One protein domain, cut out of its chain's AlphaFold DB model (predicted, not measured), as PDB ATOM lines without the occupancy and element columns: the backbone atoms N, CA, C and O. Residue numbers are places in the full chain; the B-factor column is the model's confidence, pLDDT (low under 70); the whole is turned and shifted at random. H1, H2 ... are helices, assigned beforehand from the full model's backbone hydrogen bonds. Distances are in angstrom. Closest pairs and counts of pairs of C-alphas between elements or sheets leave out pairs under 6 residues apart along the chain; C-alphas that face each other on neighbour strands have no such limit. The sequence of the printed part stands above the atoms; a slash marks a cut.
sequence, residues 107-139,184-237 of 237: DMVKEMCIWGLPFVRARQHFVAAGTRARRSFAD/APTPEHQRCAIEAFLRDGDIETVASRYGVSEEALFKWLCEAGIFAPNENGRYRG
ATOM      1  N   ASP A 107      33.576  51.445  33.626       78.12
ATOM      2  CA  ASP A 107      32.558  51.019  32.669       78.12
ATOM      3  C   ASP A 107      32.982  51.312  31.232       78.12
ATOM      4  O   ASP A 107      32.944  50.406  30.406       78.12
ATOM      5  N   MET A 108      33.559  52.486  30.969       75.06
ATOM      6  CA  MET A 108      34.128  52.803  29.660       75.06
ATOM      7  C   MET A 108      35.251  51.831  29.274       75.06
ATOM      8  O   MET A 108      35.315  51.374  28.135       75.06
ATOM      9  N   VAL A 109      36.131  51.463  30.213       76.69
ATOM     10  CA  VAL A 109      37.188  50.484  29.915       76.69
ATOM     11  C   VAL A 109      36.609  49.114  29.544       76.69
ATOM     12  O   VAL A 109      37.148  48.455  28.655       76.69
ATOM     13  N   LYS A 110      35.519  48.685  30.192       72.31
ATOM     14  CA  LYS A 110      34.832  47.431  29.841       72.31
ATOM     15  C   LYS A 110      34.169  47.516  28.468       72.31
ATOM     16  O   LYS A 110      34.272  46.569  27.701       72.31
ATOM     17  N   GLU A 111      33.489  48.623  28.177       71.94
ATOM     18  CA  GLU A 111      32.754  48.824  26.923       71.94
ATOM     19  C   GLU A 111      33.687  48.900  25.717       71.94
ATOM     20  O   GLU A 111      33.455  48.241  24.710       71.94
ATOM     21  N   MET A 112      34.773  49.666  25.831       66.25
ATOM     22  CA  MET A 112      35.741  49.826  24.743       66.25
ATOM     23  C   MET A 112      36.679  48.630  24.613       66.25
ATOM     24  O   MET A 112      37.342  48.462  23.593       66.25
ATOM     25  N   CYS A 113      36.766  47.822  25.670       63.09
ATOM     26  CA  CYS A 113      37.506  46.574  25.739       63.09
ATOM     27  C   CYS A 113      38.965  46.638  25.251       63.09
ATOM     28  O   CYS A 113      39.551  45.644  24.816       63.09
ATOM     29  N   ILE A 114      39.569  47.819  25.363       65.38
ATOM     30  CA  ILE A 114      40.958  48.095  24.986       65.38
ATOM     31  C   ILE A 114      41.961  47.439  25.945       65.38
ATOM     32  O   ILE A 114      43.103  47.179  25.568       65.38
ATOM     33  N   TRP A 115      41.528  47.106  27.167       74.19
ATOM     34  CA  TRP A 115      42.333  46.383  28.150       74.19
ATOM     35  C   TRP A 115      41.546  45.279  28.842       74.19
ATOM     36  O   TRP A 115      40.365  45.410  29.147       74.19
ATOM     37  N   GLY A 116      42.253  44.201  29.171       71.31
ATOM     38  CA  GLY A 116      41.708  43.093  29.937       71.31
ATOM     39  C   GLY A 116      41.270  43.455  31.350       71.31
ATOM     40  O   GLY A 116      41.909  44.266  32.024       71.31
ATOM     41  N   LEU A 117      40.267  42.744  31.873       74.69
ATOM     42  CA  LEU A 117      39.884  42.824  33.290       74.69
ATOM     43  C   LEU A 117      41.069  42.654  34.267       74.69
ATOM     44  O   LEU A 117      41.100  43.380  35.267       74.69
ATOM     45  N   PRO A 118      42.069  41.777  34.020       78.62
ATOM     46  CA  PRO A 118      43.254  41.702  34.876       78.62
ATOM     47  C   PRO A 118      44.036  43.022  34.947       78.62
ATOM     48  O   PRO A 118      44.473  43.422  36.028       78.62
ATOM     49  N   PHE A 119      44.160  43.735  33.823       80.12
ATOM     50  CA  PHE A 119      44.831  45.033  33.760       80.12
ATOM     51  C   PHE A 119      44.076  46.089  34.579       80.12
ATOM     52  O   PHE A 119      44.678  46.769  35.414       80.12
ATOM     53  N   VAL A 120      42.751  46.165  34.413       81.56
ATOM     54  CA  VAL A 120      41.888  47.087  35.176       81.56
ATOM     55  C   VAL A 120      42.029  46.849  36.678       81.56
ATOM     56  O   VAL A 120      42.298  47.781  37.440       81.56
ATOM     57  N   ARG A 121      41.927  45.587  37.111       81.81
ATOM     58  CA  ARG A 121      42.049  45.210  38.527       81.81
ATOM     59  C   ARG A 121      43.414  45.580  39.099       81.81
ATOM     60  O   ARG A 121      43.477  46.140  40.194       81.81
ATOM     61  N   ALA A 122      44.495  45.324  38.362       81.88
ATOM     62  CA  ALA A 122      45.843  45.681  38.797       81.88
ATOM     63  C   ALA A 122      45.989  47.193  39.049       81.88
ATOM     64  O   ALA A 122      46.618  47.601  40.025       81.88
ATOM     65  N   ARG A 123      45.371  48.045  38.219       84.50
ATOM     66  CA  ARG A 123      45.414  49.507  38.406       84.50
ATOM     67  C   ARG A 123      44.550  49.997  39.560       84.50
ATOM     68  O   ARG A 123      45.002  50.853  40.318       84.50
ATOM     69  N   GLN A 124      43.390  49.387  39.793       83.38
ATOM     70  CA  GLN A 124      42.604  49.654  41.004       83.38
ATOM     71  C   GLN A 124      43.405  49.349  42.284       83.38
ATOM     72  O   GLN A 124      43.331  50.097  43.262       83.38
ATOM     73  N   HIS A 125      44.234  48.299  42.267       81.94
ATOM     74  CA  HIS A 125      45.104  47.968  43.400       81.94
ATOM     75  C   HIS A 125      46.185  49.030  43.634       81.94
ATOM     76  O   HIS A 125      46.499  49.319  44.790       81.94
ATOM     77  N   PHE A 126      46.717  49.647  42.574       82.06
ATOM     78  CA  PHE A 126      47.688  50.737  42.693       82.06
ATOM     79  C   PHE A 126      47.095  52.008  43.286       82.06
ATOM     80  O   PHE A 126      47.751  52.622  44.123       82.06
ATOM     81  N   VAL A 127      45.856  52.368  42.943       80.06
ATOM     82  CA  VAL A 127      45.173  53.507  43.581       80.06
ATOM     83  C   VAL A 127      45.057  53.267  45.086       80.06
ATOM     84  O   VAL A 127      45.510  54.084  45.886       80.06
ATOM     85  N   ALA A 128      44.554  52.094  45.486       76.19
ATOM     86  CA  ALA A 128      44.423  51.743  46.897       76.19
ATOM     87  C   ALA A 128      45.783  51.684  47.622       76.19
ATOM     88  O   ALA A 128      45.896  52.117  48.771       76.19
ATOM     89  N   ALA A 129      46.822  51.161  46.964       77.56
ATOM     90  CA  ALA A 129      48.179  51.136  47.503       77.56
ATOM     91  C   ALA A 129      48.753  52.550  47.667       77.56
ATOM     92  O   ALA A 129      49.303  52.844  48.725       77.56
ATOM     93  N   GLY A 130      48.562  53.433  46.685       79.00
ATOM     94  CA  GLY A 130      48.981  54.832  46.744       79.00
ATOM     95  C   GLY A 130      48.301  55.596  47.878       79.00
ATOM     96  O   GLY A 130      48.973  56.287  48.642       79.00
ATOM     97  N   THR A 131      46.991  55.410  48.076       76.69
ATOM     98  CA  THR A 131      46.267  56.003  49.214       76.69
ATOM     99  C   THR A 131      46.812  55.508  50.554       76.69
ATOM    100  O   THR A 131      46.991  56.308  51.473       76.69
ATOM    101  N   ARG A 132      47.096  54.204  50.686       76.88
ATOM    102  CA  ARG A 132      47.707  53.650  51.907       76.88
ATOM    103  C   ARG A 132      49.105  54.214  52.137       76.88
ATOM    104  O   ARG A 132      49.380  54.675  53.238       76.88
ATOM    105  N   ALA A 133      49.940  54.242  51.102       76.31
ATOM    106  CA  ALA A 133      51.286  54.794  51.169       76.31
ATOM    107  C   ALA A 133      51.260  56.265  51.608       76.31
ATOM    108  O   ALA A 133      51.940  56.616  52.564       76.31
ATOM    109  N   ARG A 134      50.393  57.103  51.016       74.31
ATOM    110  CA  ARG A 134      50.204  58.503  51.440       74.31
ATOM    111  C   ARG A 134      49.895  58.625  52.934       74.31
ATOM    112  O   ARG A 134      50.444  59.502  53.587       74.31
ATOM    113  N   ARG A 135      49.033  57.759  53.478       72.12
ATOM    114  CA  ARG A 135      48.710  57.749  54.918       72.12
ATOM    115  C   ARG A 135      49.909  57.342  55.771       72.12
ATOM    116  O   ARG A 135      50.103  57.907  56.836       72.12
ATOM    117  N   SER A 136      50.721  56.399  55.300       70.38
ATOM    118  CA  SER A 136      51.962  55.985  55.968       70.38
ATOM    119  C   SER A 136      53.086  57.025  55.873       70.38
ATOM    120  O   SER A 136      54.019  56.967  56.661       70.38
ATOM    121  N   PHE A 137      52.988  57.982  54.947       64.94
ATOM    122  CA  PHE A 137      53.893  59.129  54.827       64.94
ATOM    123  C   PHE A 137      53.361  60.397  55.513       64.94
ATOM    124  O   PHE A 137      53.913  61.473  55.293       64.94
ATOM    125  N   ALA A 138      52.310  60.302  56.339       58.94
ATOM    126  CA  ALA A 138      51.742  61.458  57.039       58.94
ATOM    127  C   ALA A 138      52.791  62.222  57.872       58.94
ATOM    128  O   ALA A 138      52.739  63.447  57.934       58.94
ATOM    129  N   ASP A 139      53.790  61.514  58.405       54.75
ATOM    130  CA  ASP A 139      54.870  62.100  59.205       54.75
ATOM    131  C   ASP A 139      55.930  62.841  58.361       54.75
ATOM    132  O   ASP A 139      56.642  63.691  58.886       54.75
ATOM    133  N   ALA A 184      29.777  39.771  36.001       52.91
ATOM    134  CA  ALA A 184      29.492  38.988  34.810       52.91
ATOM    135  C   ALA A 184      29.899  39.789  33.552       52.91
ATOM    136  O   ALA A 184      29.711  41.009  33.536       52.91
ATOM    137  N   PRO A 185      30.474  39.141  32.526       65.38
ATOM    138  CA  PRO A 185      30.845  39.812  31.281       65.38
ATOM    139  C   PRO A 185      29.614  40.438  30.607       65.38
ATOM    140  O   PRO A 185      28.543  39.830  30.574       65.38
ATOM    141  N   THR A 186      29.762  41.667  30.104       73.88
ATOM    142  CA  THR A 186      28.716  42.389  29.360       73.88
ATOM    143  C   THR A 186      28.625  41.887  27.909       73.88
ATOM    144  O   THR A 186      29.584  41.283  27.417       73.88
ATOM    145  N   PRO A 187      27.516  42.140  27.185       77.62
ATOM    146  CA  PRO A 187      27.411  41.815  25.757       77.62
ATOM    147  C   PRO A 187      28.523  42.443  24.898       77.62
ATOM    148  O   PRO A 187      29.040  41.795  23.991       77.62
ATOM    149  N   GLU A 188      28.935  43.675  25.203       68.69
ATOM    150  CA  GLU A 188      30.081  44.347  24.575       68.69
ATOM    151  C   GLU A 188      31.397  43.604  24.844       68.69
ATOM    152  O   GLU A 188      32.149  43.333  23.910       68.69
ATOM    153  N   HIS A 189      31.641  43.177  26.090       74.62
ATOM    154  CA  HIS A 189      32.831  42.396  26.456       74.62
ATOM    155  C   HIS A 189      32.900  41.070  25.683       74.62
ATOM    156  O   HIS A 189      33.968  40.673  25.215       74.62
ATOM    157  N   GLN A 190      31.754  40.399  25.508       85.94
ATOM    158  CA  GLN A 190      31.634  39.190  24.688       85.94
ATOM    159  C   GLN A 190      31.945  39.476  23.210       85.94
ATOM    160  O   GLN A 190      32.724  38.742  22.599       85.94
ATOM    161  N   ARG A 191      31.389  40.552  22.641       84.69
ATOM    162  CA  ARG A 191      31.619  40.954  21.242       84.69
ATOM    163  C   ARG A 191      33.097  41.226  20.966       84.69
ATOM    164  O   ARG A 191      33.650  40.659  20.028       84.69
ATOM    165  N   CYS A 192      33.754  42.019  21.808       79.25
ATOM    166  CA  CYS A 192      35.164  42.354  21.622       79.25
ATOM    167  C   CYS A 192      36.083  41.132  21.765       79.25
ATOM    168  O   CYS A 192      37.076  41.027  21.048       79.25
ATOM    169  N   ALA A 193      35.756  40.189  22.658       81.81
ATOM    170  CA  ALA A 193      36.506  38.939  22.777       81.81
ATOM    171  C   ALA A 193      36.375  38.079  21.507       81.81
ATOM    172  O   ALA A 193      37.366  37.530  21.027       81.81
ATOM    173  N   ILE A 194      35.175  38.013  20.918       88.12
ATOM    174  CA  ILE A 194      34.933  37.328  19.642       88.12
ATOM    175  C   ILE A 194      35.719  37.992  18.501       88.12
ATOM    176  O   ILE A 194      36.402  37.303  17.747       88.12
ATOM    177  N   GLU A 195      35.672  39.320  18.379       86.19
ATOM    178  CA  GLU A 195      36.408  40.062  17.344       86.19
ATOM    179  C   GLU A 195      37.926  39.888  17.471       86.19
ATOM    180  O   GLU A 195      38.623  39.700  16.472       86.19
ATOM    181  N   ALA A 196      38.452  39.896  18.699       78.50
ATOM    182  CA  ALA A 196      39.862  39.618  18.940       78.50
ATOM    183  C   ALA A 196      40.243  38.190  18.552       78.50
ATOM    184  O   ALA A 196      41.302  37.998  17.960       78.50
ATOM    185  N   PHE A 197      39.380  37.205  18.817       90.06
ATOM    186  CA  PHE A 197      39.593  35.841  18.343       90.06
ATOM    187  C   PHE A 197      39.597  35.757  16.812       90.06
ATOM    188  O   PHE A 197      40.493  35.142  16.246       90.06
ATOM    189  N   LEU A 198      38.658  36.417  16.128       85.69
ATOM    190  CA  LEU A 198      38.610  36.429  14.659       85.69
ATOM    191  C   LEU A 198      39.872  37.031  14.021       85.69
ATOM    192  O   LEU A 198      40.226  36.661  12.903       85.69
ATOM    193  N   ARG A 199      40.548  37.946  14.721       79.31
ATOM    194  CA  ARG A 199      41.806  38.552  14.273       79.31
ATOM    195  C   ARG A 199      43.035  37.715  14.636       79.31
ATOM    196  O   ARG A 199      43.917  37.550  13.800       79.31
ATOM    197  N   ASP A 200      43.105  37.236  15.876       82.50
ATOM    198  CA  ASP A 200      44.333  36.688  16.465       82.50
ATOM    199  C   ASP A 200      44.374  35.141  16.412       82.50
ATOM    200  O   ASP A 200      45.447  34.549  16.493       82.50
ATOM    201  N   GLY A 201      43.222  34.477  16.252       82.56
ATOM    202  CA  GLY A 201      43.084  33.030  16.036       82.56
ATOM    203  C   GLY A 201      43.366  32.129  17.243       82.56
ATOM    204  O   GLY A 201      43.253  30.912  17.117       82.56
ATOM    205  N   ASP A 202      43.716  32.693  18.402       88.75
ATOM    206  CA  ASP A 202      44.157  31.931  19.574       88.75
ATOM    207  C   ASP A 202      43.223  32.098  20.785       88.75
ATOM    208  O   ASP A 202      43.090  33.186  21.351       88.75
ATOM    209  N   ILE A 203      42.582  30.999  21.199       85.88
ATOM    210  CA  ILE A 203      41.622  30.980  22.315       85.88
ATOM    211  C   ILE A 203      42.312  31.280  23.644       85.88
ATOM    212  O   ILE A 203      41.763  32.046  24.432       85.88
ATOM    213  N   GLU A 204      43.494  30.716  23.901       86.56
ATOM    214  CA  GLU A 204      44.179  30.864  25.190       86.56
ATOM    215  C   GLU A 204      44.597  32.325  25.418       86.56
ATOM    216  O   GLU A 204      44.264  32.929  26.446       86.56
ATOM    217  N   THR A 205      45.243  32.941  24.421       78.31
ATOM    218  CA  THR A 205      45.647  34.352  24.475       78.31
ATOM    219  C   THR A 205      44.446  35.273  24.635       78.31
ATOM    220  O   THR A 205      44.489  36.199  25.449       78.31
ATOM    221  N   VAL A 206      43.362  35.045  23.889       80.75
ATOM    222  CA  VAL A 206      42.165  35.892  23.972       80.75
ATOM    223  C   VAL A 206      41.439  35.677  25.302       80.75
ATOM    224  O   VAL A 206      41.080  36.652  25.959       80.75
ATOM    225  N   ALA A 207      41.291  34.444  25.781       81.25
ATOM    226  CA  ALA A 207      40.666  34.161  27.071       81.25
ATOM    227  C   ALA A 207      41.426  34.839  28.224       81.25
ATOM    228  O   ALA A 207      40.836  35.562  29.032       81.25
ATOM    229  N   SER A 208      42.756  34.706  28.229       77.81
ATOM    230  CA  SER A 208      43.644  35.373  29.183       77.81
ATOM    231  C   SER A 208      43.542  36.900  29.094       77.81
ATOM    232  O   SER A 208      43.317  37.572  30.108       77.81
ATOM    233  N   ARG A 209      43.613  37.465  27.877       76.88
ATOM    234  CA  ARG A 209      43.510  38.912  27.639       76.88
ATOM    235  C   ARG A 209      42.185  39.470  28.139       76.88
ATOM    236  O   ARG A 209      42.186  40.524  28.758       76.88
ATOM    237  N   TYR A 210      41.071  38.783  27.919       75.75
ATOM    238  CA  TYR A 210      39.741  39.271  28.293       75.75
ATOM    239  C   TYR A 210      39.316  38.827  29.701       75.75
ATOM    240  O   TYR A 210      38.246  39.217  30.171       75.75
ATOM    241  N   GLY A 211      40.163  38.078  30.417       74.38
ATOM    242  CA  GLY A 211      39.910  37.632  31.787       74.38
ATOM    243  C   GLY A 211      38.727  36.670  31.905       74.38
ATOM    244  O   GLY A 211      37.982  36.739  32.884       74.38
ATOM    245  N   VAL A 212      38.534  35.815  30.901       81.94
ATOM    246  CA  VAL A 212      37.445  34.831  30.806       81.94
ATOM    247  C   VAL A 212      38.042  33.427  30.721       81.94
ATOM    248  O   VAL A 212      39.205  33.275  30.358       81.94
ATOM    249  N   SER A 213      37.287  32.385  31.078       86.19
ATOM    250  CA  SER A 213      37.757  31.018  30.833       86.19
ATOM    251  C   SER A 213      37.713  30.702  29.337       86.19
ATOM    252  O   SER A 213      36.847  31.207  28.619       86.19
ATOM    253  N   GLU A 214      38.602  29.823  28.873       88.12
ATOM    254  CA  GLU A 214      38.569  29.312  27.496       88.12
ATOM    255  C   GLU A 214      37.205  28.695  27.160       88.12
ATOM    256  O   GLU A 214      36.675  28.921  26.081       88.12
ATOM    257  N   GLU A 215      36.585  27.998  28.117       87.62
ATOM    258  CA  GLU A 215      35.236  27.438  27.980       87.62
ATOM    259  C   GLU A 215      34.167  28.519  27.753       87.62
ATOM    260  O   GLU A 215      33.292  28.357  26.901       87.62
ATOM    261  N   ALA A 216      34.243  29.642  28.477       87.00
ATOM    262  CA  ALA A 216      33.315  30.755  28.295       87.00
ATOM    263  C   ALA A 216      33.507  31.422  26.927       87.00
ATOM    264  O   ALA A 216      32.525  31.655  26.225       87.00
ATOM    265  N   LEU A 217      34.758  31.666  26.523       88.38
ATOM    266  CA  LEU A 217      35.069  32.221  25.205       88.38
ATOM    267  C   LEU A 217      34.610  31.284  24.081       88.38
ATOM    268  O   LEU A 217      33.976  31.725  23.127       88.38
ATOM    269  N   PHE A 218      34.870  29.985  24.206       88.44
ATOM    270  CA  PHE A 218      34.452  28.996  23.219       88.44
ATOM    271  C   PHE A 218      32.929  28.937  23.090       88.44
ATOM    272  O   PHE A 218      32.395  28.912  21.980       88.44
ATOM    273  N   LYS A 219      32.209  28.984  24.216       88.50
ATOM    274  CA  LYS A 219      30.746  29.072  24.218       88.50
ATOM    275  C   LYS A 219      30.259  30.299  23.442       88.50
ATOM    276  O   LYS A 219      29.350  30.164  22.628       88.50
ATOM    277  N   TRP A 220      30.884  31.460  23.632       92.62
ATOM    278  CA  TRP A 220      30.545  32.677  22.892       92.62
ATOM    279  C   TRP A 220      30.789  32.551  21.390       92.62
ATOM    280  O   TRP A 220      29.970  33.010  20.598       92.62
ATOM    281  N   LEU A 221      31.879  31.893  20.993       90.69
ATOM    282  CA  LEU A 221      32.186  31.618  19.587       90.69
ATOM    283  C   LEU A 221      31.161  30.656  18.960       90.69
ATOM    284  O   LEU A 221      30.778  30.844  17.806       90.69
ATOM    285  N   CYS A 222      30.657  29.672  19.712       87.44
ATOM    286  CA  CYS A 222      29.546  28.826  19.268       87.44
ATOM    287  C   CYS A 222      28.228  29.599  19.138       87.44
ATOM    288  O   CYS A 222      27.529  29.451  18.139       87.44
ATOM    289  N   GLU A 223      27.888  30.438  20.121       89.12
ATOM    290  CA  GLU A 223      26.691  31.292  20.081       89.12
ATOM    291  C   GLU A 223      26.732  32.284  18.906       89.12
ATOM    292  O   GLU A 223      25.698  32.574  18.309       89.12
ATOM    293  N   ALA A 224      27.927  32.746  18.531       89.12
ATOM    294  CA  ALA A 224      28.165  33.591  17.363       89.12
ATOM    295  C   ALA A 224      28.222  32.820  16.027       89.12
ATOM    296  O   ALA A 224      28.408  33.434  14.977       89.12
ATOM    297  N   GLY A 225      28.083  31.489  16.038       89.31
ATOM    298  CA  GLY A 225      28.125  30.651  14.835       89.31
ATOM    299  C   GLY A 225      29.517  30.481  14.213       89.31
ATOM    300  O   GLY A 225      29.617  30.032  13.074       89.31
ATOM    301  N   ILE A 226      30.584  30.825  14.941       87.44
ATOM    302  CA  ILE A 226      31.979  30.696  14.484       87.44
ATOM    303  C   ILE A 226      32.457  29.246  14.614       87.44
ATOM    304  O   ILE A 226      33.157  28.742  13.737       87.44
ATOM    305  N   PHE A 227      32.038  28.553  15.677       83.50
ATOM    306  CA  PHE A 227      32.315  27.133  15.890       83.50
ATOM    307  C   PHE A 227      31.035  26.310  16.022       83.50
ATOM    308  O   PHE A 227      30.054  26.749  16.622       83.50
ATOM    309  N   ALA A 228      31.063  25.073  15.525       75.12
ATOM    310  CA  ALA A 228      30.006  24.103  15.786       75.12
ATOM    311  C   ALA A 228      30.240  23.416  17.148       75.12
ATOM    312  O   ALA A 228      31.373  23.024  17.441       75.12
ATOM    313  N   PRO A 229      29.203  23.234  17.985       65.31
ATOM    314  CA  PRO A 229      29.334  22.449  19.207       65.31
ATOM    315  C   PRO A 229      29.645  20.987  18.860       65.31
ATOM    316  O   PRO A 229      29.085  20.436  17.912       65.31
ATOM    317  N   ASN A 230      30.520  20.339  19.631       63.19
ATOM    318  CA  ASN A 230      30.761  18.906  19.468       63.19
ATOM    319  C   ASN A 230      29.684  18.059  20.163       63.19
ATOM    320  O   ASN A 230      28.971  18.523  21.054       63.19
ATOM    321  N   GLU A 231      29.595  16.788  19.769       53.34
ATOM    322  CA  GLU A 231      28.523  15.852  20.150       53.34
ATOM    323  C   GLU A 231      28.416  15.571  21.665       53.34
ATOM    324  O   GLU A 231      27.418  15.020  22.118       53.34
ATOM    325  N   ASN A 232      29.406  15.983  22.468       57.31
ATOM    326  CA  ASN A 232      29.476  15.703  23.906       57.31
ATOM    327  C   ASN A 232      29.375  16.951  24.800       57.31
ATOM    328  O   ASN A 232      29.563  16.832  26.013       57.31
ATOM    329  N   GLY A 233      29.145  18.145  24.236       51.53
ATOM    330  CA  GLY A 233      29.104  19.399  25.006       51.53
ATOM    331  C   GLY A 233      30.397  19.696  25.778       51.53
ATOM    332  O   GLY A 233      30.383  20.458  26.740       51.53
ATOM    333  N   ARG A 234      31.512  19.054  25.398       44.56
ATOM    334  CA  ARG A 234      32.823  19.185  26.042       44.56
ATOM    335  C   ARG A 234      33.781  19.829  25.068       44.56
ATOM    336  O   ARG A 234      34.349  19.155  24.217       44.56
ATOM    337  N   TYR A 235      33.953  21.125  25.218       53.97
ATOM    338  CA  TYR A 235      34.790  21.965  24.378       53.97
ATOM    339  C   TYR A 235      36.259  21.492  24.421       53.97
ATOM    340  O   TYR A 235      36.862  21.407  25.490       53.97
ATOM    341  N   ARG A 236      36.823  21.116  23.267       44.56
ATOM    342  CA  ARG A 236      38.267  20.919  23.052       44.56
ATOM    343  C   ARG A 236      38.624  21.595  21.730       44.56
ATOM    344  O   ARG A 236      37.883  21.400  20.766       44.56
ATOM    345  N   GLY A 237      39.688  22.400  21.752       44.75
ATOM    346  CA  GLY A 237      40.281  23.031  20.570       44.75
ATOM    347  C   GLY A 237      40.883  22.029  19.598       44.75
ATOM    348  O   GLY A 237      41.139  20.873  20.015       44.75
TER     349      GLY A 237
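What this domain is: This is residues 107 to 139 and 184 to 237 of the 237 residues of an uncharacterized protein of Ricinus communis (UniProt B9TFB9). Look first for one long helix, H2, that sticks out of a small helical body like a handle: residues 121 to 139, of which 121 to 136 belong to H2, stand free. In the body the hairpin of H3 and H4 is crossed by H5, H1 packs on H3 near the base of H2, and a tail without a named element, residues 224 to 237, reaches the end far from the handle. The printed part has 87 residues with five named helices, H1 to H5 in chain order, and no named strand; the class is all helix. The whole is loose, with a radius of gyration of the C-alphas of 17.4 A, and spans 66 by 24 by 22 A, the handle making much of the length.

How they stand to each other: Start at H2, residues 117 to 136, which with residues 117 to 118 alone touches H4, residues 203 to 210. Their closest C-alphas, those of Leu 117 and Tyr 210, are 6.1 A apart, and they run the same way at a steep tilt of 37 degrees, only just past shallow. H4 and H3, residues 187 to 200, form a helical hairpin, opposite ways at a steep tilt of 44 degrees, with the closest C-alphas, those of Phe 197 and Val 206, 6.2 A apart. Next look at H5, residues 214 to 223, which is about perpendicular to H4, at 82 degrees; they touch, the closest C-alphas being those of Ala 207 and Glu 214 at 5.3 A. H5 also touches H3, at residues 190 to 194 of H3 alone, about perpendicular at 83 degrees, with the C-alphas of Ile 194 and Leu 221 closest at 6.3 A. H1, residues 107 to 112, touches residues 188 to 189 of H3 alone, the C-alphas of Glu 111 and Glu 188 closest at 5.7 A, the same way at a shallow tilt of 34.9 degrees, only just short of steep. H2 is apart from H3 and H5. In H1, H2, H3, H4 and H5 every O i to N i+4 pair is within hydrogen-bond range.

Where its parts are: Find C-alpha 117 at (39.884, 42.824, 33.290); from there H2 runs 28.9 A to C-alpha 136 at (51.962, 55.985, 55.968). H3 measures 20.0 A, H5 14.1 A, H4 10.4 A and H1 8.6 A. H5 ends at C-alpha 223, (26.691, 31.292, 20.081).

The domain as a whole: The two C-alphas farthest apart, those of Asp 139 and Glu 231, are 66.0 A apart. Residues 140 to 183 are not printed, and C-alphas 139 and 184 stand 42.1 A apart across this cut; the links printed whole are tight. Confidence is low, with pLDDT under 70, at residues 112 to 114, 137 to 139, 184 to 185, 188 and 229 to 237.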